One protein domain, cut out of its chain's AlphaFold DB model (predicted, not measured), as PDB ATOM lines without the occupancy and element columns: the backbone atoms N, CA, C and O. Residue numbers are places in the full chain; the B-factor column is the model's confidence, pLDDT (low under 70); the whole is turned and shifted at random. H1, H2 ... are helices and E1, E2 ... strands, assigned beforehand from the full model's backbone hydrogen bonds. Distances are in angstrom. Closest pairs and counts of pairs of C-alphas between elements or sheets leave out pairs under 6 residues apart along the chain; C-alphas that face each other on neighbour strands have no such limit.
ATOM      1  N   LEU A 295     -59.344  42.884  22.949       53.72
ATOM      2  CA  LEU A 295     -58.746  42.626  21.647       53.72
ATOM      3  C   LEU A 295     -57.524  41.769  21.920       53.72
ATOM      4  O   LEU A 295     -56.668  42.142  22.722       53.72
ATOM      5  N   HIS A 296     -57.492  40.599  21.307       58.78
ATOM      6  CA  HIS A 296     -56.409  39.657  21.497       58.78
ATOM      7  C   HIS A 296     -55.540  39.677  20.251       58.78
ATOM      8  O   HIS A 296     -56.017  39.478  19.139       58.78
ATOM      9  N   THR A 297     -54.253  39.911  20.446       67.94
ATOM     10  CA  THR A 297     -53.226  39.497  19.495       67.94
ATOM     11  C   THR A 297     -52.915  38.014  19.692       67.94
ATOM     12  O   THR A 297     -53.457  37.354  20.584       67.94
ATOM     13  N   THR A 298     -52.052  37.458  18.840       72.25
ATOM     14  CA  THR A 298     -51.654  36.051  18.945       72.25
ATOM     15  C   THR A 298     -51.068  35.700  20.320       72.25
ATOM     16  O   THR A 298     -50.261  36.440  20.898       72.25
ATOM     17  N   SER A 299     -51.434  34.514  20.810       74.94
ATOM     18  CA  SER A 299     -50.816  33.887  21.983       74.94
ATOM     19  C   SER A 299     -49.440  33.282  21.670       74.94
ATOM     20  O   SER A 299     -48.695  32.897  22.574       74.94
ATOM     21  N   CYS A 300     -49.081  33.211  20.383       80.31
ATOM     22  CA  CYS A 300     -47.830  32.642  19.924       80.31
ATOM     23  C   CYS A 300     -46.635  33.433  20.466       80.31
ATOM     24  O   CYS A 300     -46.562  34.656  20.371       80.31
ATOM     25  N   LEU A 301     -45.662  32.714  21.023       85.69
ATOM     26  CA  LEU A 301     -44.438  33.297  21.582       85.69
ATOM     27  C   LEU A 301     -43.226  33.110  20.666       85.69
ATOM     28  O   LEU A 301     -42.124  33.520  21.018       85.69
ATOM     29  N   ARG A 302     -43.392  32.452  19.513       86.62
ATOM     30  CA  ARG A 302     -42.297  32.079  18.610       86.62
ATOM     31  C   ARG A 302     -42.576  32.579  17.205       86.62
ATOM     32  O   ARG A 302     -43.584  32.199  16.620       86.62
ATOM     33  N   LEU A 303     -41.654  33.352  16.633       85.31
ATOM     34  CA  LEU A 303     -41.841  33.919  15.296       85.31
ATOM     35  C   LEU A 303     -42.053  32.818  14.239       85.31
ATOM     36  O   LEU A 303     -43.008  32.870  13.472       85.31
ATOM     37  N   GLY A 304     -41.260  31.745  14.287       84.62
ATOM     38  CA  GLY A 304     -41.413  30.585  13.394       84.62
ATOM     39  C   GLY A 304     -42.689  29.757  13.566       84.62
ATOM     40  O   GLY A 304     -42.907  28.825  12.797       84.62
ATOM     41  N   GLY A 305     -43.527  30.077  14.556       82.06
ATOM     42  CA  GLY A 305     -44.855  29.492  14.751       82.06
ATOM     43  C   GLY A 305     -46.000  30.428  14.366       82.06
ATOM     44  O   GLY A 305     -47.139  30.140  14.710       82.06
ATOM     45  N   THR A 306     -45.720  31.563  13.718       83.94
ATOM     46  CA  THR A 306     -46.733  32.551  13.324       83.94
ATOM     47  C   THR A 306     -46.512  33.045  11.899       83.94
ATOM     48  O   THR A 306     -45.416  32.940  11.351       83.94
ATOM     49  N   PHE A 307     -47.539  33.643  11.303       85.00
ATOM     50  CA  PHE A 307     -47.400  34.395  10.066       85.00
ATOM     51  C   PHE A 307     -46.809  35.782  10.353       85.00
ATOM     52  O   PHE A 307     -47.084  36.384  11.403       85.00
ATOM     53  N   ALA A 308     -46.016  36.279   9.408       85.50
ATOM     54  CA  ALA A 308     -45.531  37.648   9.363       85.50
ATOM     55  C   ALA A 308     -46.044  38.345   8.098       85.50
ATOM     56  O   ALA A 308     -46.048  37.770   7.011       85.50
ATOM     57  N   HIS A 309     -46.453  39.601   8.228       86.38
ATOM     58  CA  HIS A 309     -46.790  40.446   7.085       86.38
ATOM     59  C   HIS A 309     -45.618  41.371   6.754       86.38
ATOM     60  O   HIS A 309     -45.041  41.971   7.659       86.38
ATOM     61  N   LEU A 310     -45.277  41.506   5.473       85.94
ATOM     62  CA  LEU A 310     -44.269  42.454   4.995       85.94
ATOM     63  C   LEU A 310     -44.858  43.371   3.920       85.94
ATOM     64  O   LEU A 310     -45.161  42.923   2.809       85.94
ATOM     65  N   ASP A 311     -44.925  44.664   4.230       85.19
ATOM     66  CA  ASP A 311     -45.194  45.726   3.261       85.19
ATOM     67  C   ASP A 311     -43.931  46.561   3.009       85.19
ATOM     68  O   ASP A 311     -43.249  47.005   3.926       85.19
ATOM     69  N   ALA A 312     -43.556  46.726   1.745       77.56
ATOM     70  CA  ALA A 312     -42.309  47.392   1.375       77.56
ATOM     71  C   ALA A 312     -42.353  48.029  -0.023       77.56
ATOM     72  O   ALA A 312     -41.331  48.131  -0.705       77.56
ATOM     73  N   PHE A 313     -43.543  48.397  -0.508       60.75
ATOM     74  CA  PHE A 313     -43.742  48.792  -1.909       60.75
ATOM     75  C   PHE A 313     -43.658  50.292  -2.204       60.75
ATOM     76  O   PHE A 313     -43.921  50.693  -3.340       60.75
ATOM     77  N   GLN A 314     -43.224  51.116  -1.252       63.78
ATOM     78  CA  GLN A 314     -42.985  52.533  -1.519       63.78
ATOM     79  C   GLN A 314     -41.641  52.681  -2.252       63.78
ATOM     80  O   GLN A 314     -40.572  52.790  -1.654       63.78
ATOM     81  N   SER A 315     -41.705  52.572  -3.582       49.88
ATOM     82  CA  SER A 315     -40.566  52.534  -4.513       49.88
ATOM     83  C   SER A 315     -39.717  53.801  -4.489       49.88
ATOM     84  O   SER A 315     -38.523  53.725  -4.795       49.88
ATOM     85  N   ARG A 316     -40.318  54.943  -4.136       59.81
ATOM     86  CA  ARG A 316     -39.660  56.236  -3.938       59.81
ATOM     87  C   ARG A 316     -40.395  57.051  -2.885       59.81
ATOM     88  O   ARG A 316     -41.619  56.983  -2.795       59.81
ATOM     89  N   ASP A 317     -39.649  57.842  -2.126       60.38
ATOM     90  CA  ASP A 317     -40.249  58.933  -1.369       60.38
ATOM     91  C   ASP A 317     -40.755  60.010  -2.345       60.38
ATOM     92  O   ASP A 317     -40.027  60.437  -3.239       60.38
ATOM     93  N   ALA A 318     -42.016  60.425  -2.209       52.69
ATOM     94  CA  ALA A 318     -42.650  61.333  -3.165       52.69
ATOM     95  C   ALA A 318     -42.075  62.760  -3.116       52.69
ATOM     96  O   ALA A 318     -42.066  63.441  -4.137       52.69
ATOM     97  N   ALA A 319     -41.580  63.202  -1.955       53.91
ATOM     98  CA  ALA A 319     -41.059  64.554  -1.767       53.91
ATOM     99  C   ALA A 319     -39.596  64.689  -2.220       53.91
ATOM    100  O   ALA A 319     -39.209  65.695  -2.808       53.91
ATOM    101  N   THR A 320     -38.779  63.671  -1.965       60.81
ATOM    102  CA  THR A 320     -37.328  63.682  -2.204       60.81
ATOM    103  C   THR A 320     -36.916  62.887  -3.439       60.81
ATOM    104  O   THR A 320     -35.758  62.958  -3.850       60.81
ATOM    105  N   ALA A 321     -37.830  62.097  -4.014       64.00
ATOM    106  CA  ALA A 321     -37.556  61.093  -5.042       64.00
ATOM    107  C   ALA A 321     -36.475  60.067  -4.646       64.00
ATOM    108  O   ALA A 321     -36.011  59.304  -5.503       64.00
ATOM    109  N   ALA A 322     -36.084  60.022  -3.364       62.91
ATOM    110  CA  ALA A 322     -35.115  59.065  -2.864       62.91
ATOM    111  C   ALA A 322     -35.629  57.646  -3.147       62.91
ATOM    112  O   ALA A 322     -36.833  57.398  -3.009       62.91
ATOM    113  N   PRO A 323     -34.757  56.709  -3.567       58.88
ATOM    114  CA  PRO A 323     -35.154  55.320  -3.727       58.88
ATOM    115  C   PRO A 323     -35.790  54.834  -2.424       58.88
ATOM    116  O   PRO A 323     -35.323  55.194  -1.343       58.88
ATOM    117  N   GLY A 324     -36.811  53.982  -2.514       64.50
ATOM    118  CA  GLY A 324     -37.227  53.188  -1.361       64.50
ATOM    119  C   GLY A 324     -36.042  52.395  -0.793       64.50
ATOM    120  O   GLY A 324     -34.923  52.446  -1.307       64.50
ATOM    121  N   ALA A 325     -36.277  51.580   0.229       78.00
ATOM    122  CA  ALA A 325     -35.251  50.680   0.752       78.00
ATOM    123  C   ALA A 325     -35.426  49.245   0.193       78.00
ATOM    124  O   ALA A 325     -35.646  48.320   0.974       78.00
ATOM    125  N   PRO A 326     -35.344  48.986  -1.139       81.88
ATOM    126  CA  PRO A 326     -35.647  47.672  -1.706       81.88
ATOM    127  C   PRO A 326     -34.620  46.619  -1.294       81.88
ATOM    128  O   PRO A 326     -34.965  45.450  -1.175       81.88
ATOM    129  N   ARG A 327     -33.364  47.016  -1.043       83.62
ATOM    130  CA  ARG A 327     -32.340  46.110  -0.502       83.62
ATOM    131  C   ARG A 327     -32.729  45.615   0.886       83.62
ATOM    132  O   ARG A 327     -32.711  44.411   1.114       83.62
ATOM    133  N   LEU A 328     -33.151  46.531   1.759       88.25
ATOM    134  CA  LEU A 328     -33.662  46.193   3.084       88.25
ATOM    135  C   LEU A 328     -34.929  45.337   2.979       88.25
ATOM    136  O   LEU A 328     -35.017  44.308   3.630       88.25
ATOM    137  N   ALA A 329     -35.870  45.692   2.103       87.69
ATOM    138  CA  ALA A 329     -37.084  44.914   1.868       87.69
ATOM    139  C   ALA A 329     -36.793  43.467   1.434       87.69
ATOM    140  O   ALA A 329     -37.392  42.530   1.956       87.69
ATOM    141  N   CYS A 330     -35.861  43.274   0.496       88.00
ATOM    142  CA  CYS A 330     -35.435  41.947   0.058       88.00
ATOM    143  C   CYS A 330     -34.741  41.173   1.183       88.00
ATOM    144  O   CYS A 330     -35.022  39.990   1.357       88.00
ATOM    145  N   ALA A 331     -33.868  41.831   1.952       90.00
ATOM    146  CA  ALA A 331     -33.189  41.213   3.085       90.00
ATOM    147  C   ALA A 331     -34.184  40.783   4.173       90.00
ATOM    148  O   ALA A 331     -34.114  39.658   4.654       90.00
ATOM    149  N   LEU A 332     -35.164  41.634   4.493       90.69
ATOM    150  CA  LEU A 332     -36.238  41.322   5.433       90.69
ATOM    151  C   LEU A 332     -37.122  40.182   4.931       90.69
ATOM    152  O   LEU A 332     -37.436  39.286   5.703       90.69
ATOM    153  N   PHE A 333     -37.490  40.168   3.647       90.25
ATOM    154  CA  PHE A 333     -38.260  39.065   3.071       90.25
ATOM    155  C   PHE A 333     -37.504  37.733   3.169       90.25
ATOM    156  O   PHE A 333     -38.080  36.732   3.586       90.25
ATOM    157  N   ALA A 334     -36.213  37.728   2.825       88.31
ATOM    158  CA  ALA A 334     -35.373  36.539   2.917       88.31
ATOM    159  C   ALA A 334     -35.222  36.058   4.367       88.31
ATOM    160  O   ALA A 334     -35.425  34.879   4.640       88.31
ATOM    161  N   ALA A 335     -34.931  36.971   5.297       90.69
ATOM    162  CA  ALA A 335     -34.758  36.644   6.707       90.69
ATOM    163  C   ALA A 335     -36.064  36.145   7.346       90.69
ATOM    164  O   ALA A 335     -36.062  35.131   8.036       90.69
ATOM    165  N   LEU A 336     -37.200  36.799   7.070       88.88
ATOM    166  CA  LEU A 336     -38.509  36.354   7.553       88.88
ATOM    167  C   LEU A 336     -38.904  34.991   6.967       88.88
ATOM    168  O   LEU A 336     -39.581  34.233   7.645       88.88
ATOM    169  N   GLY A 337     -38.495  34.670   5.736       88.12
ATOM    170  CA  GLY A 337     -38.776  33.376   5.106       88.12
ATOM    171  C   GLY A 337     -37.850  32.233   5.545       88.12
ATOM    172  O   GLY A 337     -38.177  31.066   5.316       88.12
ATOM    173  N   ASP A 338     -36.707  32.530   6.170       88.81
ATOM    174  CA  ASP A 338     -35.741  31.519   6.608       88.81
ATOM    175  C   ASP A 338     -36.160  30.863   7.929       88.81
ATOM    176  O   ASP A 338     -35.709  31.216   9.020       88.81
ATOM    177  N   ARG A 339     -37.011  29.840   7.826       85.81
ATOM    178  CA  ARG A 339     -37.450  29.035   8.976       85.81
ATOM    179  C   ARG A 339     -36.287  28.382   9.733       85.81
ATOM    180  O   ARG A 339     -36.399  28.174  10.939       85.81
ATOM    181  N   GLY A 340     -35.192  28.041   9.045       85.62
ATOM    182  CA  GLY A 340     -34.007  27.445   9.667       85.62
ATOM    183  C   GLY A 340     -33.238  28.445  10.533       85.62
ATOM    184  O   GLY A 340     -32.709  28.070  11.577       85.62
ATOM    185  N   GLY A 341     -33.251  29.718  10.131       86.06
ATOM    186  CA  GLY A 341     -32.653  30.855  10.835       86.06
ATOM    187  C   GLY A 341     -33.558  31.545  11.863       86.06
ATOM    188  O   GLY A 341     -33.185  32.589  12.390       86.06
ATOM    189  N   GLY A 342     -34.736  30.989  12.172       84.62
ATOM    190  CA  GLY A 342     -35.678  31.573  13.139       84.62
ATOM    191  C   GLY A 342     -36.687  32.566  12.549       84.62
ATOM    192  O   GLY A 342     -37.364  33.260  13.310       84.62
ATOM    193  N   GLY A 343     -36.807  32.614  11.219       83.56
ATOM    194  CA  GLY A 343     -37.848  33.340  10.491       83.56
ATOM    195  C   GLY A 343     -39.266  32.852  10.797       83.56
ATOM    196  O   GLY A 343     -39.473  31.912  11.564       83.56
ATOM    197  N   ALA A 344     -40.254  33.525  10.212       83.88
ATOM    198  CA  ALA A 344     -41.675  33.272  10.409       83.88
ATOM    199  C   ALA A 344     -42.137  31.931   9.812       83.88
ATOM    200  O   ALA A 344     -41.490  31.356   8.935       83.88
ATOM    201  N   PHE A 345     -43.293  31.440  10.270       75.94
ATOM    202  CA  PHE A 345     -43.931  30.273   9.661       75.94
ATOM    203  C   PHE A 345     -44.270  30.566   8.200       75.94
ATOM    204  O   PHE A 345     -43.925  29.784   7.323       75.94
ATOM    205  N   ASP A 346     -44.889  31.702   7.915       80.00
ATOM    206  CA  ASP A 346     -45.184  32.127   6.550       80.00
ATOM    207  C   ASP A 346     -45.103  33.653   6.449       80.00
ATOM    208  O   ASP A 346     -45.267  34.359   7.449       80.00
ATOM    209  N   VAL A 347     -44.815  34.157   5.251       77.94
ATOM    210  CA  VAL A 347     -44.613  35.583   4.989       77.94
ATOM    211  C   VAL A 347     -45.592  36.043   3.924       77.94
ATOM    212  O   VAL A 347     -45.404  35.798   2.730       77.94
ATOM    213  N   LEU A 348     -46.627  36.768   4.346       77.06
ATOM    214  CA  LEU A 348     -47.552  37.387   3.410       77.06
ATOM    215  C   LEU A 348     -46.980  38.706   2.914       77.06
ATOM    216  O   LEU A 348     -46.636  39.606   3.681       77.06
ATOM    217  N   ARG A 349     -46.929  38.826   1.590       67.50
ATOM    218  CA  ARG A 349     -46.561  40.056   0.903       67.50
ATOM    219  C   ARG A 349     -47.813  40.690   0.315       67.50
ATOM    220  O   ARG A 349     -48.211  40.365  -0.803       67.50
ATOM    221  N   ALA A 350     -48.419  41.605   1.055       61.25
ATOM    222  CA  ALA A 350     -49.562  42.378   0.594       61.25
ATOM    223  C   ALA A 350     -49.452  43.831   1.065       61.25
ATOM    224  O   ALA A 350     -48.645  44.154   1.932       61.25
ATOM    225  N   TYR A 351     -50.254  44.708   0.465       63.91
ATOM    226  CA  TYR A 351     -50.362  46.081   0.935       63.91
ATOM    227  C   TYR A 351     -50.968  46.081   2.342       63.91
ATOM    228  O   TYR A 351     -52.047  45.527   2.573       63.91
ATOM    229  N   GLY A 352     -50.217  46.624   3.286       62.12
ATOM    230  CA  GLY A 352     -50.464  46.573   4.709       62.12
ATOM    231  C   GLY A 352     -51.442  47.644   5.166       62.12
ATOM    232  O   GLY A 352     -51.052  48.559   5.880       62.12
ATOM    233  N   ASN A 353     -52.706  47.543   4.754       68.75
ATOM    234  CA  ASN A 353     -53.739  48.488   5.181       68.75
ATOM    235  C   ASN A 353     -54.360  48.119   6.538       68.75
ATOM    236  O   ASN A 353     -54.184  47.011   7.053       68.75
ATOM    237  N   LEU A 354     -55.147  49.043   7.095       70.62
ATOM    238  CA  LEU A 354     -55.895  48.830   8.333       70.62
ATOM    239  C   LEU A 354     -56.741  47.547   8.293       70.62
ATOM    240  O   LEU A 354     -56.755  46.791   9.259       70.62
ATOM    241  N   GLY A 355     -57.379  47.231   7.163       67.44
ATOM    242  CA  GLY A 355     -58.142  45.988   7.007       67.44
ATOM    243  C   GLY A 355     -57.290  44.717   7.146       67.44
ATOM    244  O   GLY A 355     -57.751  43.722   7.702       67.44
ATOM    245  N   ALA A 356     -56.043  44.733   6.668       68.88
ATOM    246  CA  ALA A 356     -55.092  43.636   6.840       68.88
ATOM    247  C   ALA A 356     -54.707  43.454   8.316       68.88
ATOM    248  O   ALA A 356     -54.725  42.329   8.813       68.88
ATOM    249  N   LEU A 357     -54.446  44.554   9.030       74.12
ATOM    250  CA  LEU A 357     -54.199  44.528  10.474       74.12
ATOM    251  C   LEU A 357     -55.405  43.975  11.242       74.12
ATOM    252  O   LEU A 357     -55.249  43.046  12.028       74.12
ATOM    253  N   LEU A 358     -56.612  44.477  10.969       72.38
ATOM    254  CA  LEU A 358     -57.837  44.016  11.632       72.38
ATOM    255  C   LEU A 358     -58.081  42.516  11.425       72.38
ATOM    256  O   LEU A 358     -58.307  41.801  12.395       72.38
ATOM    257  N   ARG A 359     -57.972  42.013  10.190       68.38
ATOM    258  CA  ARG A 359     -58.257  40.599   9.891       68.38
ATOM    259  C   ARG A 359     -57.150  39.647  10.327       68.38
ATOM    260  O   ARG A 359     -57.428  38.570  10.843       68.38
ATOM    261  N   GLY A 360     -55.901  40.004  10.053       69.94
ATOM    262  CA  GLY A 360     -54.769  39.109  10.270       69.94
ATOM    263  C   GLY A 360     -54.246  39.148  11.701       69.94
ATOM    264  O   GLY A 360     -53.917  38.106  12.265       69.94
ATOM    265  N   PHE A 361     -54.178  40.342  12.289       72.62
ATOM    266  CA  PHE A 361     -53.400  40.604  13.500       72.62
ATOM    267  C   PHE A 361     -54.227  40.641  14.787       72.62
ATOM    268  O   PHE A 361     -53.704  40.341  15.859       72.62
ATOM    269  N   PHE A 362     -55.515  40.971  14.689       68.94
ATOM    270  CA  PHE A 362     -56.406  41.073  15.848       68.94
ATOM    271  C   PHE A 362     -57.458  39.959  15.933       68.94
ATOM    272  O   PHE A 362     -58.226  39.910  16.894       68.94
ATOM    273  N   GLY A 363     -57.438  39.020  14.979       58.06
ATOM    274  CA  GLY A 363     -58.374  37.899  14.933       58.06
ATOM    275  C   GLY A 363     -59.801  38.361  14.647       58.06
ATOM    276  O   GLY A 363     -60.121  39.549  14.680       58.06
ATOM    277  N   TRP A 364     -60.683  37.419  14.331       56.16
ATOM    278  CA  TRP A 364     -62.081  37.740  14.057       56.16
ATOM    279  C   TRP A 364     -63.002  36.680  14.665       56.16
ATOM    280  O   TRP A 364     -62.737  35.480  14.592       56.16
ATOM    281  N   ARG A 365     -64.104  37.134  15.271       47.16
ATOM    282  CA  ARG A 365     -65.265  36.296  15.583       47.16
ATOM    283  C   ARG A 365     -66.139  36.144  14.348       47.16
ATOM    284  O   ARG A 365     -66.872  37.068  14.003       47.16
ATOM    285  N   GLY A 366     -66.093  34.971  13.729       40.12
ATOM    286  CA  GLY A 366     -67.176  34.539  12.857       40.12
ATOM    287  C   GLY A 366     -68.307  33.975  13.714       40.12
ATOM    288  O   GLY A 366     -68.060  33.247  14.678       40.12
ATOM    289  N   LEU A 367     -69.556  34.296  13.381       39.41
ATOM    290  CA  LEU A 367     -70.653  33.437  13.814       39.41
ATOM    291  C   LEU A 367     -70.527  32.137  13.028       39.41
ATOM    292  O   LEU A 367     -70.364  32.174  11.805       39.41
ATOM    293  N   GLY A 368     -70.587  31.004  13.733       39.16
ATOM    294  CA  GLY A 368     -70.919  29.724  13.123       39.16
ATOM    295  C   GLY A 368     -72.122  29.970  12.242       39.16
ATOM    296  O   GLY A 368     -73.196  30.255  12.764       39.16
ATOM    297  N   GLY A 369     -71.937  29.967  10.919       39.06
ATOM    298  CA  GLY A 369     -73.074  30.008  10.021       39.06
ATOM    299  C   GLY A 369     -73.980  28.888  10.488       39.06
ATOM    300  O   GLY A 369     -73.527  27.740  10.535       39.06
ATOM    301  N   PHE A 391     -67.314  30.764  16.650       41.91
ATOM    302  CA  PHE A 391     -65.954  30.284  16.473       41.91
ATOM    303  C   PHE A 391     -65.014  31.490  16.491       41.91
ATOM    304  O   PHE A 391     -65.189  32.488  15.786       41.91
ATOM    305  N   TRP A 392     -64.008  31.413  17.353       49.00
ATOM    306  CA  TRP A 392     -62.930  32.386  17.376       49.00
ATOM    307  C   TRP A 392     -61.885  31.964  16.348       49.00
ATOM    308  O   TRP A 392     -61.244  30.925  16.513       49.00
ATOM    309  N   LEU A 393     -61.690  32.760  15.294       50.19
ATOM    310  CA  LEU A 393     -60.491  32.621  14.478       50.19
ATOM    311  C   LEU A 393     -59.365  33.352  15.203       50.19
ATOM    312  O   LEU A 393     -59.366  34.582  15.292       50.19
ATOM    313  N   GLU A 394     -58.418  32.578  15.744       53.88
ATOM    314  CA  GLU A 394     -57.208  33.139  16.345       53.88
ATOM    315  C   GLU A 394     -56.522  34.066  15.326       53.88
ATOM    316  O   GLU A 394     -56.461  33.717  14.138       53.88
ATOM    317  N   PRO A 395     -56.014  35.236  15.761       63.78
ATOM    318  CA  PRO A 395     -55.151  36.049  14.923       63.78
ATOM    319  C   PRO A 395     -54.054  35.182  14.319       63.78
ATOM    320  O   PRO A 395     -53.268  34.558  15.031       63.78
ATOM    321  N   GLN A 396     -54.016  35.127  12.992       68.81
ATOM    322  CA  GLN A 396     -53.040  34.307  12.286       68.81
ATOM    323  C   GLN A 396     -51.670  34.993  12.277       68.81
ATOM    324  O   GLN A 396     -50.644  34.342  12.094       68.81
ATOM    325  N   TRP A 397     -51.632  36.318  12.440       80.38
ATOM    326  CA  TRP A 397     -50.413  37.105  12.326       80.38
ATOM    327  C   TRP A 397     -49.909  37.529  13.697       80.38
ATOM    328  O   TRP A 397     -50.646  38.046  14.533       80.38
ATOM    329  N   GLY A 398     -48.609  37.353  13.890       85.00
ATOM    330  CA  GLY A 398     -47.907  37.710  15.118       85.00
ATOM    331  C   GLY A 398     -46.859  38.788  14.910       85.00
ATOM    332  O   GLY A 398     -46.384  39.373  15.881       85.00
ATOM    333  N   ALA A 399     -46.525  39.075  13.653       90.12
ATOM    334  CA  ALA A 399     -45.577  40.098  13.256       90.12
ATOM    335  C   ALA A 399     -46.070  40.826  12.002       90.12
ATOM    336  O   ALA A 399     -46.668  40.228  11.107       90.12
ATOM    337  N   PHE A 400     -45.789  42.119  11.925       90.06
ATOM    338  CA  PHE A 400     -46.064  42.937  10.754       90.06
ATOM    339  C   PHE A 400     -44.942  43.960  10.611       90.06
ATOM    340  O   PHE A 400     -44.646  44.702  11.542       90.06
ATOM    341  N   VAL A 401     -44.310  44.003   9.445       91.25
ATOM    342  CA  VAL A 401     -43.209  44.914   9.130       91.25
ATOM    343  C   VAL A 401     -43.628  45.789   7.963       91.25
ATOM    344  O   VAL A 401     -44.085  45.271   6.943       91.25
ATOM    345  N   CYS A 402     -43.452  47.103   8.098       88.62
ATOM    346  CA  CYS A 402     -43.609  48.024   6.978       88.62
ATOM    347  C   CYS A 402     -42.329  48.832   6.770       88.62
ATOM    348  O   CYS A 402     -41.771  49.377   7.718       88.62
ATOM    349  N   VAL A 403     -41.834  48.889   5.537       88.00
ATOM    350  CA  VAL A 403     -40.608  49.609   5.187       88.00
ATOM    351  C   VAL A 403     -40.968  50.949   4.564       88.00
ATOM    352  O   VAL A 403     -41.628  50.988   3.526       88.00
ATOM    353  N   ASN A 404     -40.440  52.030   5.148       84.94
ATOM    354  CA  ASN A 404     -40.602  53.397   4.650       84.94
ATOM    355  C   ASN A 404     -42.077  53.840   4.520       84.94
ATOM    356  O   ASN A 404     -42.489  54.348   3.476       84.94
ATOM    357  N   GLU A 405     -42.875  53.644   5.568       82.31
ATOM    358  CA  GLU A 405     -44.289  54.039   5.611       82.31
ATOM    359  C   GLU A 405     -44.455  55.497   6.040       82.31
ATOM    360  O   GLU A 405     -43.655  56.002   6.821       82.31
ATOM    361  N   ASN A 406     -45.502  56.174   5.564       81.38
ATOM    362  CA  ASN A 406     -45.897  57.483   6.070       81.38
ATOM    363  C   ASN A 406     -46.495  57.326   7.476       81.38
ATOM    364  O   ASN A 406     -47.472  56.600   7.650       81.38
ATOM    365  N   LEU A 407     -45.950  58.041   8.463       82.31
ATOM    366  CA  LEU A 407     -46.405  58.014   9.855       82.31
ATOM    367  C   LEU A 407     -47.911  58.294   9.981       82.31
ATOM    368  O   LEU A 407     -48.565  57.697  10.830       82.31
ATOM    369  N   ALA A 408     -48.487  59.125   9.107       77.69
ATOM    370  CA  ALA A 408     -49.926  59.388   9.081       77.69
ATOM    371  C   ALA A 408     -50.755  58.109   8.869       77.69
ATOM    372  O   ALA A 408     -51.738  57.897   9.568       77.69
ATOM    373  N   ASN A 409     -50.314  57.209   7.984       77.50
ATOM    374  CA  ASN A 409     -50.995  55.934   7.714       77.50
ATOM    375  C   ASN A 409     -50.939  54.971   8.913       77.50
ATOM    376  O   ASN A 409     -51.639  53.963   8.960       77.50
ATOM    377  N   MET A 410     -50.097  55.274   9.902       81.12
ATOM    378  CA  MET A 410     -49.895  54.469  11.108       81.12
ATOM    379  C   MET A 410     -50.762  54.944  12.271       81.12
ATOM    380  O   MET A 410     -50.805  54.266  13.301       81.12
ATOM    381  N   LEU A 411     -51.451  56.082  12.112       80.12
ATOM    382  CA  LEU A 411     -52.318  56.666  13.131       80.12
ATOM    383  C   LEU A 411     -53.356  55.673  13.653       80.12
ATOM    384  O   LEU A 411     -53.475  55.574  14.870       80.12
ATOM    385  N   PRO A 412     -54.056  54.887  12.809       77.19
ATOM    386  CA  PRO A 412     -54.954  53.861  13.318       77.19
ATOM    387  C   PRO A 412     -54.190  52.663  13.901       77.19
ATOM    388  O   PRO A 412     -54.541  52.148  14.957       77.19
ATOM    389  N   ALA A 413     -53.126  52.217  13.232       81.81
ATOM    390  CA  ALA A 413     -52.434  50.970  13.550       81.81
ATOM    391  C   ALA A 413     -51.748  50.980  14.924       81.81
ATOM    392  O   ALA A 413     -51.881  50.025  15.690       81.81
ATOM    393  N   VAL A 414     -51.010  52.047  15.246       83.06
ATOM    394  CA  VAL A 414     -50.168  52.099  16.451       83.06
ATOM    395  C   VAL A 414     -50.999  52.004  17.739       83.06
ATOM    396  O   VAL A 414     -50.703  51.124  18.553       83.06
ATOM    397  N   PRO A 415     -52.056  52.813  17.938       77.00
ATOM    398  CA  PRO A 415     -52.902  52.706  19.124       77.00
ATOM    399  C   PRO A 415     -53.631  51.361  19.215       77.00
ATOM    400  O   PRO A 415     -53.757  50.828  20.313       77.00
ATOM    401  N   LEU A 416     -54.045  50.771  18.085       76.81
ATOM    402  CA  LEU A 416     -54.684  49.448  18.063       76.81
ATOM    403  C   LEU A 416     -53.736  48.339  18.536       76.81
ATOM    404  O   LEU A 416     -54.095  47.542  19.402       76.81
ATOM    405  N   VAL A 417     -52.512  48.301  17.997       82.38
ATOM    406  CA  VAL A 417     -51.510  47.281  18.352       82.38
ATOM    407  C   VAL A 417     -51.135  47.386  19.825       82.38
ATOM    408  O   VAL A 417     -51.104  46.376  20.525       82.38
ATOM    409  N   LEU A 418     -50.874  48.603  20.306       79.88
ATOM    410  CA  LEU A 418     -50.512  48.840  21.703       79.88
ATOM    411  C   LEU A 418     -51.683  48.552  22.649       79.88
ATOM    412  O   LEU A 418     -51.480  47.970  23.715       79.88
ATOM    413  N   GLY A 419     -52.903  48.908  22.239       70.25
ATOM    414  CA  GLY A 419     -54.123  48.607  22.978       70.25
ATOM    415  C   GLY A 419     -54.294  47.105  23.203       70.25
ATOM    416  O   GLY A 419     -54.467  46.663  24.336       70.25
ATOM    417  N   ALA A 420     -54.095  46.302  22.160       72.88
ATOM    418  CA  ALA A 420     -54.181  44.843  22.234       72.88
ATOM    419  C   ALA A 420     -53.051  44.156  23.035       72.88
ATOM    420  O   ALA A 420     -52.970  42.930  23.058       72.88
ATOM    421  N   GLY A 421     -52.149  44.918  23.664       76.38
ATOM    422  CA  GLY A 421     -50.999  44.384  24.398       76.38
ATOM    423  C   GLY A 421     -49.810  43.993  23.513       76.38
ATOM    424  O   GLY A 421     -48.883  43.330  23.984       76.38
ATOM    425  N   GLY A 422     -49.826  44.408  22.246       86.25
ATOM    426  CA  GLY A 422     -48.712  44.251  21.323       86.25
ATOM    427  C   GLY A 422     -47.605  45.283  21.522       86.25
ATOM    428  O   GLY A 422     -47.582  46.062  22.474       86.25
ATOM    429  N   ALA A 423     -46.664  45.285  20.583       90.06
ATOM    430  CA  ALA A 423     -45.550  46.223  20.519       90.06
ATOM    431  C   ALA A 423     -45.510  46.904  19.148       90.06
ATOM    432  O   ALA A 423     -45.739  46.253  18.129       90.06
ATOM    433  N   ALA A 424     -45.204  48.202  19.131       91.31
ATOM    434  CA  ALA A 424     -45.128  49.025  17.928       91.31
ATOM    435  C   ALA A 424     -43.896  49.944  17.988       91.31
ATOM    436  O   ALA A 424     -43.875  50.923  18.744       91.31
ATOM    437  N   THR A 425     -42.866  49.626  17.204       95.50
ATOM    438  CA  THR A 425     -41.597  50.371  17.171       95.50
ATOM    439  C   THR A 425     -41.140  50.649  15.748       95.50
ATOM    440  O   THR A 425     -41.625  50.039  14.798       95.50
ATOM    441  N   ASP A 426     -40.165  51.541  15.593       94.62
ATOM    442  CA  ASP A 426     -39.341  51.526  14.388       94.62
ATOM    443  C   ASP A 426     -38.444  50.268  14.341       94.62
ATOM    444  O   ASP A 426     -38.405  49.464  15.284       94.62
ATOM    445  N   LEU A 427     -37.703  50.090  13.246       94.38
ATOM    446  CA  LEU A 427     -36.759  48.973  13.088       94.38
ATOM    447  C   LEU A 427     -35.532  49.044  14.018       94.38
ATOM    448  O   LEU A 427     -34.778  48.077  14.095       94.38
ATOM    449  N   ARG A 428     -35.330  50.157  14.736       93.88
ATOM    450  CA  ARG A 428     -34.293  50.335  15.767       93.88
ATOM    451  C   ARG A 428     -34.833  50.059  17.180       93.88
ATOM    452  O   ARG A 428     -34.079  50.134  18.146       93.88
ATOM    453  N   GLY A 429     -36.123  49.745  17.310       94.62
ATOM    454  CA  GLY A 429     -36.791  49.503  18.585       94.62
ATOM    455  C   GLY A 429     -37.297  50.763  19.294       94.62
ATOM    456  O   GLY A 429     -37.775  50.657  20.424       94.62
ATOM    457  N   ALA A 430     -37.245  51.946  18.672       94.44
ATOM    458  CA  ALA A 430     -37.793  53.154  19.279       94.44
ATOM    459  C   ALA A 430     -39.337  53.136  19.228       94.44
ATOM    460  O   ALA A 430     -39.906  52.849  18.169       94.44
ATOM    461  N   PRO A 431     -40.043  53.451  20.331       92.88
ATOM    462  CA  PRO A 431     -41.506  53.432  20.368       92.88
ATOM    463  C   PRO A 431     -42.150  54.396  19.366       92.88
ATOM    464  O   PRO A 431     -41.828  55.585  19.348       92.88
ATOM    465  N   LEU A 432     -43.130  53.917  18.592       89.94
ATOM    466  CA  LEU A 432     -43.826  54.762  17.611       89.94
ATOM    467  C   LEU A 432     -44.786  55.762  18.252       89.94
ATOM    468  O   LEU A 432     -44.950  56.854  17.727       89.94
ATOM    469  N   ALA A 433     -45.374  55.447  19.409       87.31
ATOM    470  CA  ALA A 433     -46.329  56.339  20.078       87.31
ATOM    471  C   ALA A 433     -45.754  57.742  20.366       87.31
ATOM    472  O   ALA A 433     -46.496  58.720  20.393       87.31
ATOM    473  N   ALA A 434     -44.435  57.848  20.559       87.56
ATOM    474  CA  ALA A 434     -43.757  59.110  20.836       87.56
ATOM    475  C   ALA A 434     -43.333  59.886  19.575       87.56
ATOM    476  O   ALA A 434     -42.909  61.036  19.704       87.56
ATOM    477  N   ARG A 435     -43.425  59.286  18.380       89.94
ATOM    478  CA  ARG A 435     -43.015  59.935  17.130       89.94
ATOM    479  C   ARG A 435     -44.005  61.006  16.709       89.94
ATOM    480  O   ARG A 435     -45.218  60.824  16.834       89.94
ATOM    481  N   ARG A 436     -43.470  62.112  16.193       91.69
ATOM    482  CA  ARG A 436     -44.265  63.238  15.686       91.69
ATOM    483  C   ARG A 436     -44.689  62.987  14.251       91.69
ATOM    484  O   ARG A 436     -43.912  62.461  13.463       91.69
ATOM    485  N   LEU A 437     -45.883  63.439  13.878       85.44
ATOM    486  CA  LEU A 437     -46.398  63.224  12.522       85.44
ATOM    487  C   LEU A 437     -45.535  63.890  11.436       85.44
ATOM    488  O   LEU A 437     -45.372  63.339  10.350       85.44
ATOM    489  N   VAL A 438     -44.923  65.036  11.744       87.56
ATOM    490  CA  VAL A 438     -44.009  65.757  10.831       87.56
ATOM    491  C   VAL A 438     -42.680  65.060  10.589       87.56
ATOM    492  O   VAL A 438     -41.969  65.433   9.661       87.56
ATOM    493  N   GLU A 439     -42.327  64.046  11.383       86.69
ATOM    494  CA  GLU A 439     -41.130  63.235  11.119       86.69
ATOM    495  C   GLU A 439     -41.298  62.389   9.845       86.69
ATOM    496  O   GLU A 439     -40.331  61.828   9.334       86.69
ATOM    497  N   GLY A 440     -42.507  62.368   9.274       85.00
ATOM    498  CA  GLY A 440     -42.765  61.948   7.910       85.00
ATOM    499  C   GLY A 440     -42.837  60.448   7.770       85.00
ATOM    500  O   GLY A 440     -43.914  59.878   7.911       85.00
ATOM    501  N   ARG A 441     -41.720  59.809   7.430       86.12
ATOM    502  CA  ARG A 441     -41.688  58.381   7.103       86.12
ATOM    503  C   ARG A 441     -40.841  57.594   8.087       86.12
ATOM    504  O   ARG A 441     -39.847  58.103   8.594       86.12
ATOM    505  N   ALA A 442     -41.221  56.344   8.327       88.19
ATOM    506  CA  ALA A 442     -40.472  55.423   9.171       88.19
ATOM    507  C   ALA A 442     -40.597  53.981   8.676       88.19
ATOM    508  O   ALA A 442     -41.630  53.571   8.143       88.19
ATOM    509  N   SER A 443     -39.549  53.186   8.887       91.81
ATOM    510  CA  SER A 443     -39.664  51.730   8.801       91.81
ATOM    511  C   SER A 443     -40.034  51.170  10.171       91.81
ATOM    512  O   SER A 443     -39.418  51.524  11.176       91.81
ATOM    513  N   VAL A 444     -41.028  50.287  10.227       92.94
ATOM    514  CA  VAL A 444     -41.671  49.871  11.475       92.94
ATOM    515  C   VAL A 444     -41.792  48.371  11.636       92.94
ATOM    516  O   VAL A 444     -41.841  47.614  10.665       92.94
ATOM    517  N   ALA A 445     -41.930  47.974  12.893       94.62
ATOM    518  CA  ALA A 445     -42.229  46.630  13.328       94.62
ATOM    519  C   ALA A 445     -43.387  46.658  14.337       94.62
ATOM    520  O   ALA A 445     -43.310  47.302  15.388       94.62
ATOM    521  N   TYR A 446     -44.441  45.909  14.027       93.00
ATOM    522  CA  TYR A 446     -45.502  45.543  14.952       93.00
ATOM    523  C   TYR A 446     -45.367  44.072  15.325       93.00
ATOM    524  O   TYR A 446     -45.074  43.226  14.476       93.00
ATOM    525  N   ALA A 447     -45.625  43.747  16.585       92.31
ATOM    526  CA  ALA A 447     -45.691  42.366  17.039       92.31
ATOM    527  C   ALA A 447     -46.807  42.175  18.063       92.31
ATOM    528  O   ALA A 447     -47.126  43.086  18.826       92.31
ATOM    529  N   GLY A 448     -47.419  40.992  18.049       86.19
ATOM    530  CA  GLY A 448     -48.585  40.699  18.879       86.19
ATOM    531  C   GLY A 448     -48.273  40.735  20.374       86.19
ATOM    532  O   GLY A 448     -49.154  40.981  21.185       86.19
ATOM    533  N   ASN A 449     -47.013  40.532  20.747       86.38
ATOM    534  CA  ASN A 449     -46.538  40.595  22.122       86.38
ATOM    535  C   ASN A 449     -45.032  40.908  22.155       86.38
ATOM    536  O   ASN A 449     -44.344  40.869  21.130       86.38
ATOM    537  N   ALA A 450     -44.506  41.186  23.350       87.88
ATOM    538  CA  ALA A 450     -43.101  41.544  23.548       87.88
ATOM    539  C   ALA A 450     -42.106  40.433  23.144       87.88
ATOM    540  O   ALA A 450     -41.009  40.732  22.676       87.88
ATOM    541  N   ALA A 451     -42.473  39.153  23.291       89.31
ATOM    542  CA  ALA A 451     -41.589  38.036  22.948       89.31
ATOM    543  C   ALA A 451     -41.391  37.911  21.429       89.31
ATOM    544  O   ALA A 451     -40.264  37.726  20.961       89.31
ATOM    545  N   LEU A 452     -42.476  38.045  20.659       92.38
ATOM    546  CA  LEU A 452     -42.417  38.111  19.198       92.38
ATOM    547  C   LEU A 452     -41.695  39.371  18.722       92.38
ATOM    548  O   LEU A 452     -40.914  39.302  17.778       92.38
ATOM    549  N   HIS A 453     -41.910  40.502  19.397       95.06
ATOM    550  CA  HIS A 453     -41.253  41.767  19.072       95.06
ATOM    551  C   HIS A 453     -39.730  41.674  19.168       95.06
ATOM    552  O   HIS A 453     -39.033  42.044  18.227       95.06
ATOM    553  N   ALA A 454     -39.215  41.107  20.259       95.06
ATOM    554  CA  ALA A 454     -37.780  40.925  20.451       95.06
ATOM    555  C   ALA A 454     -37.157  40.021  19.369       95.06
ATOM    556  O   ALA A 454     -36.098  40.341  18.830       95.06
ATOM    557  N   GLN A 455     -37.833  38.921  19.011       95.38
ATOM    558  CA  GLN A 455     -37.405  38.041  17.913       95.38
ATOM    559  C   GLN A 455     -37.409  38.768  16.568       95.38
ATOM    560  O   GLN A 455     -36.452  38.659  15.803       95.38
ATOM    561  N   LEU A 456     -38.465  39.538  16.296       95.44
ATOM    562  CA  LEU A 456     -38.596  40.311  15.071       95.44
ATOM    563  C   LEU A 456     -37.480  41.353  14.942       95.44
ATOM    564  O   LEU A 456     -36.855  41.433  13.890       95.44
ATOM    565  N   LEU A 457     -37.179  42.107  16.004       96.38
ATOM    566  CA  LEU A 457     -36.104  43.103  15.988       96.38
ATOM    567  C   LEU A 457     -34.713  42.477  15.832       96.38
ATOM    568  O   LEU A 457     -33.885  43.030  15.113       96.38
ATOM    569  N   ALA A 458     -34.455  41.316  16.441       95.62
ATOM    570  CA  ALA A 458     -33.194  40.598  16.244       95.62
ATOM    571  C   ALA A 458     -33.009  40.171  14.776       95.62
ATOM    572  O   ALA A 458     -31.937  40.357  14.199       95.62
ATOM    573  N   LEU A 459     -34.074  39.659  14.154       94.88
ATOM    574  CA  LEU A 459     -34.083  39.274  12.743       94.88
ATOM    575  C   LEU A 459     -33.907  40.490  11.824       94.88
ATOM    576  O   LEU A 459     -33.113  40.449  10.884       94.88
ATOM    577  N   VAL A 460     -34.604  41.590  12.118       93.88
ATOM    578  CA  VAL A 460     -34.468  42.870  11.408       93.88
ATOM    579  C   VAL A 460     -33.035  43.386  11.488       93.88
ATOM    580  O   VAL A 460     -32.486  43.782  10.461       93.88
ATOM    581  N   ALA A 461     -32.410  43.362  12.668       94.06
ATOM    582  CA  ALA A 461     -31.036  43.815  12.853       94.06
ATOM    583  C   ALA A 461     -30.052  42.996  12.003       94.06
ATOM    584  O   ALA A 461     -29.263  43.579  11.261       94.06
ATOM    585  N   ALA A 462     -30.169  41.665  12.016       93.50
ATOM    586  CA  ALA A 462     -29.337  40.784  11.194       93.50
ATOM    587  C   ALA A 462     -29.536  41.026   9.685       93.50
ATOM    588  O   ALA A 462     -28.569  41.096   8.925       93.50
ATOM    589  N   ALA A 463     -30.783  41.208   9.240       91.69
ATOM    590  CA  ALA A 463     -31.094  41.519   7.844       91.69
ATOM    591  C   ALA A 463     -30.533  42.886   7.414       91.69
ATOM    592  O   ALA A 463     -30.036  43.038   6.299       91.69
ATOM    593  N   THR A 464     -30.600  43.871   8.307       90.81
ATOM    594  CA  THR A 464     -30.093  45.234   8.106       90.81
ATOM    595  C   THR A 464     -28.569  45.237   7.972       90.81
ATOM    596  O   THR A 464     -28.034  45.807   7.018       90.81
ATOM    597  N   GLU A 465     -27.877  44.533   8.873       92.69
ATOM    598  CA  GLU A 465     -26.424  44.349   8.839       92.69
ATOM    599  C   GLU A 465     -25.982  43.640   7.553       92.69
ATOM    600  O   GLU A 465     -25.135  44.153   6.822       92.69
ATOM    601  N   GLY A 466     -26.618  42.513   7.212       91.44
ATOM    602  CA  GLY A 466     -26.310  41.760   5.994       91.44
ATOM    603  C   GLY A 466     -26.586  42.534   4.700       91.44
ATOM    604  O   GLY A 466     -25.903  42.327   3.695       91.44
ATOM    605  N   ALA A 467     -27.559  43.450   4.708       88.38
ATOM    606  CA  ALA A 467     -27.856  44.316   3.570       88.38
ATOM    607  C   ALA A 467     -26.901  45.515   3.447       88.38
ATOM    608  O   ALA A 467     -26.832  46.116   2.369       88.38
ATOM    609  N   GLY A 468     -26.207  45.892   4.528       89.94
ATOM    610  CA  GLY A 468     -25.414  47.120   4.600       89.94
ATOM    611  C   GLY A 468     -26.255  48.383   4.378       89.94
ATOM    612  O   GLY A 468     -25.818  49.296   3.679       89.94
ATOM    613  N   VAL A 469     -27.490  48.411   4.894       84.19
ATOM    614  CA  VAL A 469     -28.436  49.531   4.737       84.19
ATOM    615  C   VAL A 469     -28.827  50.048   6.113       84.19
ATOM    616  O   VAL A 469     -29.211  49.254   6.958       84.19
ATOM    617  N   GLU A 470     -28.783  51.361   6.344       82.56
ATOM    618  CA  GLU A 470     -29.371  51.939   7.557       82.56
ATOM    619  C   GLU A 470     -30.908  51.958   7.455       82.56
ATOM    620  O   GLU A 470     -31.446  52.392   6.431       82.56
ATOM    621  N   PRO A 471     -31.636  51.529   8.500       77.19
ATOM    622  CA  PRO A 471     -33.083  51.641   8.528       77.19
ATOM    623  C   PRO A 471     -33.480  53.107   8.748       77.19
ATOM    624  O   PRO A 471     -32.944  53.758   9.653       77.19
ATOM    625  N   LEU A 472     -34.403  53.593   7.910       67.69
ATOM    626  CA  LEU A 472     -35.016  54.929   7.978       67.69
ATOM    627  C   LEU A 472     -35.909  55.095   9.210       67.69
ATOM    628  O   LEU A 472     -36.774  54.205   9.419       67.69
TER     629      LEU A 472
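Overview. This is residues 295 to 369 and 391 to 472 of the 472 residues of an uncharacterized protein of Raphidocelis subcapitata (UniProt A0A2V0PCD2). A twisted sheet of five strands is sandwiched between helices: H1 and H5 cover one face, H2 and H4 the other, three layers in all, with the short H3 on the same face as H2. At one end of the longest axis lies a small two-stranded arm, E3 and E4, and E5 runs through the middle of the sheet. The 157 printed residues have five named helices and seven named strands, in the order E1 H1 E2 H2 E3 E4 E5 H3 H4 E6 E7 H5, and the class is mixed, helices and strands. The large sheet runs E2 E1 E5 E7 E6 and is mixed, while E3 and E4 are antiparallel. The whole is compact, with a radius of gyration of the C-alphas of 14.9 A and spans of 50 by 36 by 26 A.

Along the chain. Begin at Leu 295 and pass residues 295 to 306, which hold no named element, to find C-alpha 307 at (-47.400, 34.395, 10.066), where strand E1 starts on residues 307 to 311, 13.4 A long. Helix H1, residues 326 to 337, spans 16.1 A. Next come strand E2, residues 346 to 348, helix H2, residues 354 to 361, and strand E3, residues 364 to 366. After the cut, look for strand E4, residues 391 to 393, then the longest strand, E5, residues 397 to 406, 21.8 A long, which bends by 77 degrees at residue 403. Helix H3, residues 407 to 410, follows at once, then helix H4, residues 413 to 419, and strand E6, residues 423 to 426. Strand E7, residues 441 to 447, spans 19.3 A. Helix H5, residues 450 to 467, is 25.3 A long; find its end at C-alpha 467, (-27.856, 44.316, 3.570).

Arrangement. Start in the large sheet, where E1 and E5 are parallel, with N 401 and O 309 at 2.8 A. E2, an edge strand, is parallel to E1, with N 308 and O 346 at 2.8 A. E1, H1 and E2 form a strand-helix-strand unit, two parallel neighbours with a helix between, and its crossover is right-handed. On the other side of E5, E7 is antiparallel to it, with N 444 and O 402 at 2.8 A. E6, the other edge strand, forms a hairpin with E7, with N 445 and O 425 at 2.8 A. E5, H3 H4 and E6 make a split unit, with E7 between its two strands, and its crossover is also right-handed. H1 is on the sheet at a height of 8.7 A, over E1 and along the strands. H5 is on the same face at 9.8 A, over E5 and E7, and only just slantwise to the strands, at 32 degrees to E7 on the local plane. With residues 459 to 467 alone H5 touches H1, closest at the C-alphas of Ala 331 and Ala 463, 5.2 A, at a steep tilt of 50 degrees, opposite ways. On the opposite face H2 lies over E5, along the strands, at a height of 10.1 A. H2 and H4 are close but not clearly touching, with the C-alphas of Leu 354 and Ala 413 closest at 6.6 A. A tight link joins H2 to E3, which is antiparallel to E4, with N 393 and O 364 at 3.0 A; E4 and E5 are apart. Every O i to N i+4 pair is within hydrogen-bond range in H1, H2, H4 and H5; H3 is too short for one.

Size, cuts and confidence. The two C-alphas farthest apart, those of Gly 369 and Gly 468, are 50.9 A apart. Residues 370 to 390 are not printed, and C-alphas 369 and 391 are 9.6 A apart across this cut. The links from E1 to H1 and from E6 to E7 are long. Mean pLDDT of the printed part is 79.1; among the residues under 70 you will find 313 to 324, 362 to 369 and 391 to 396.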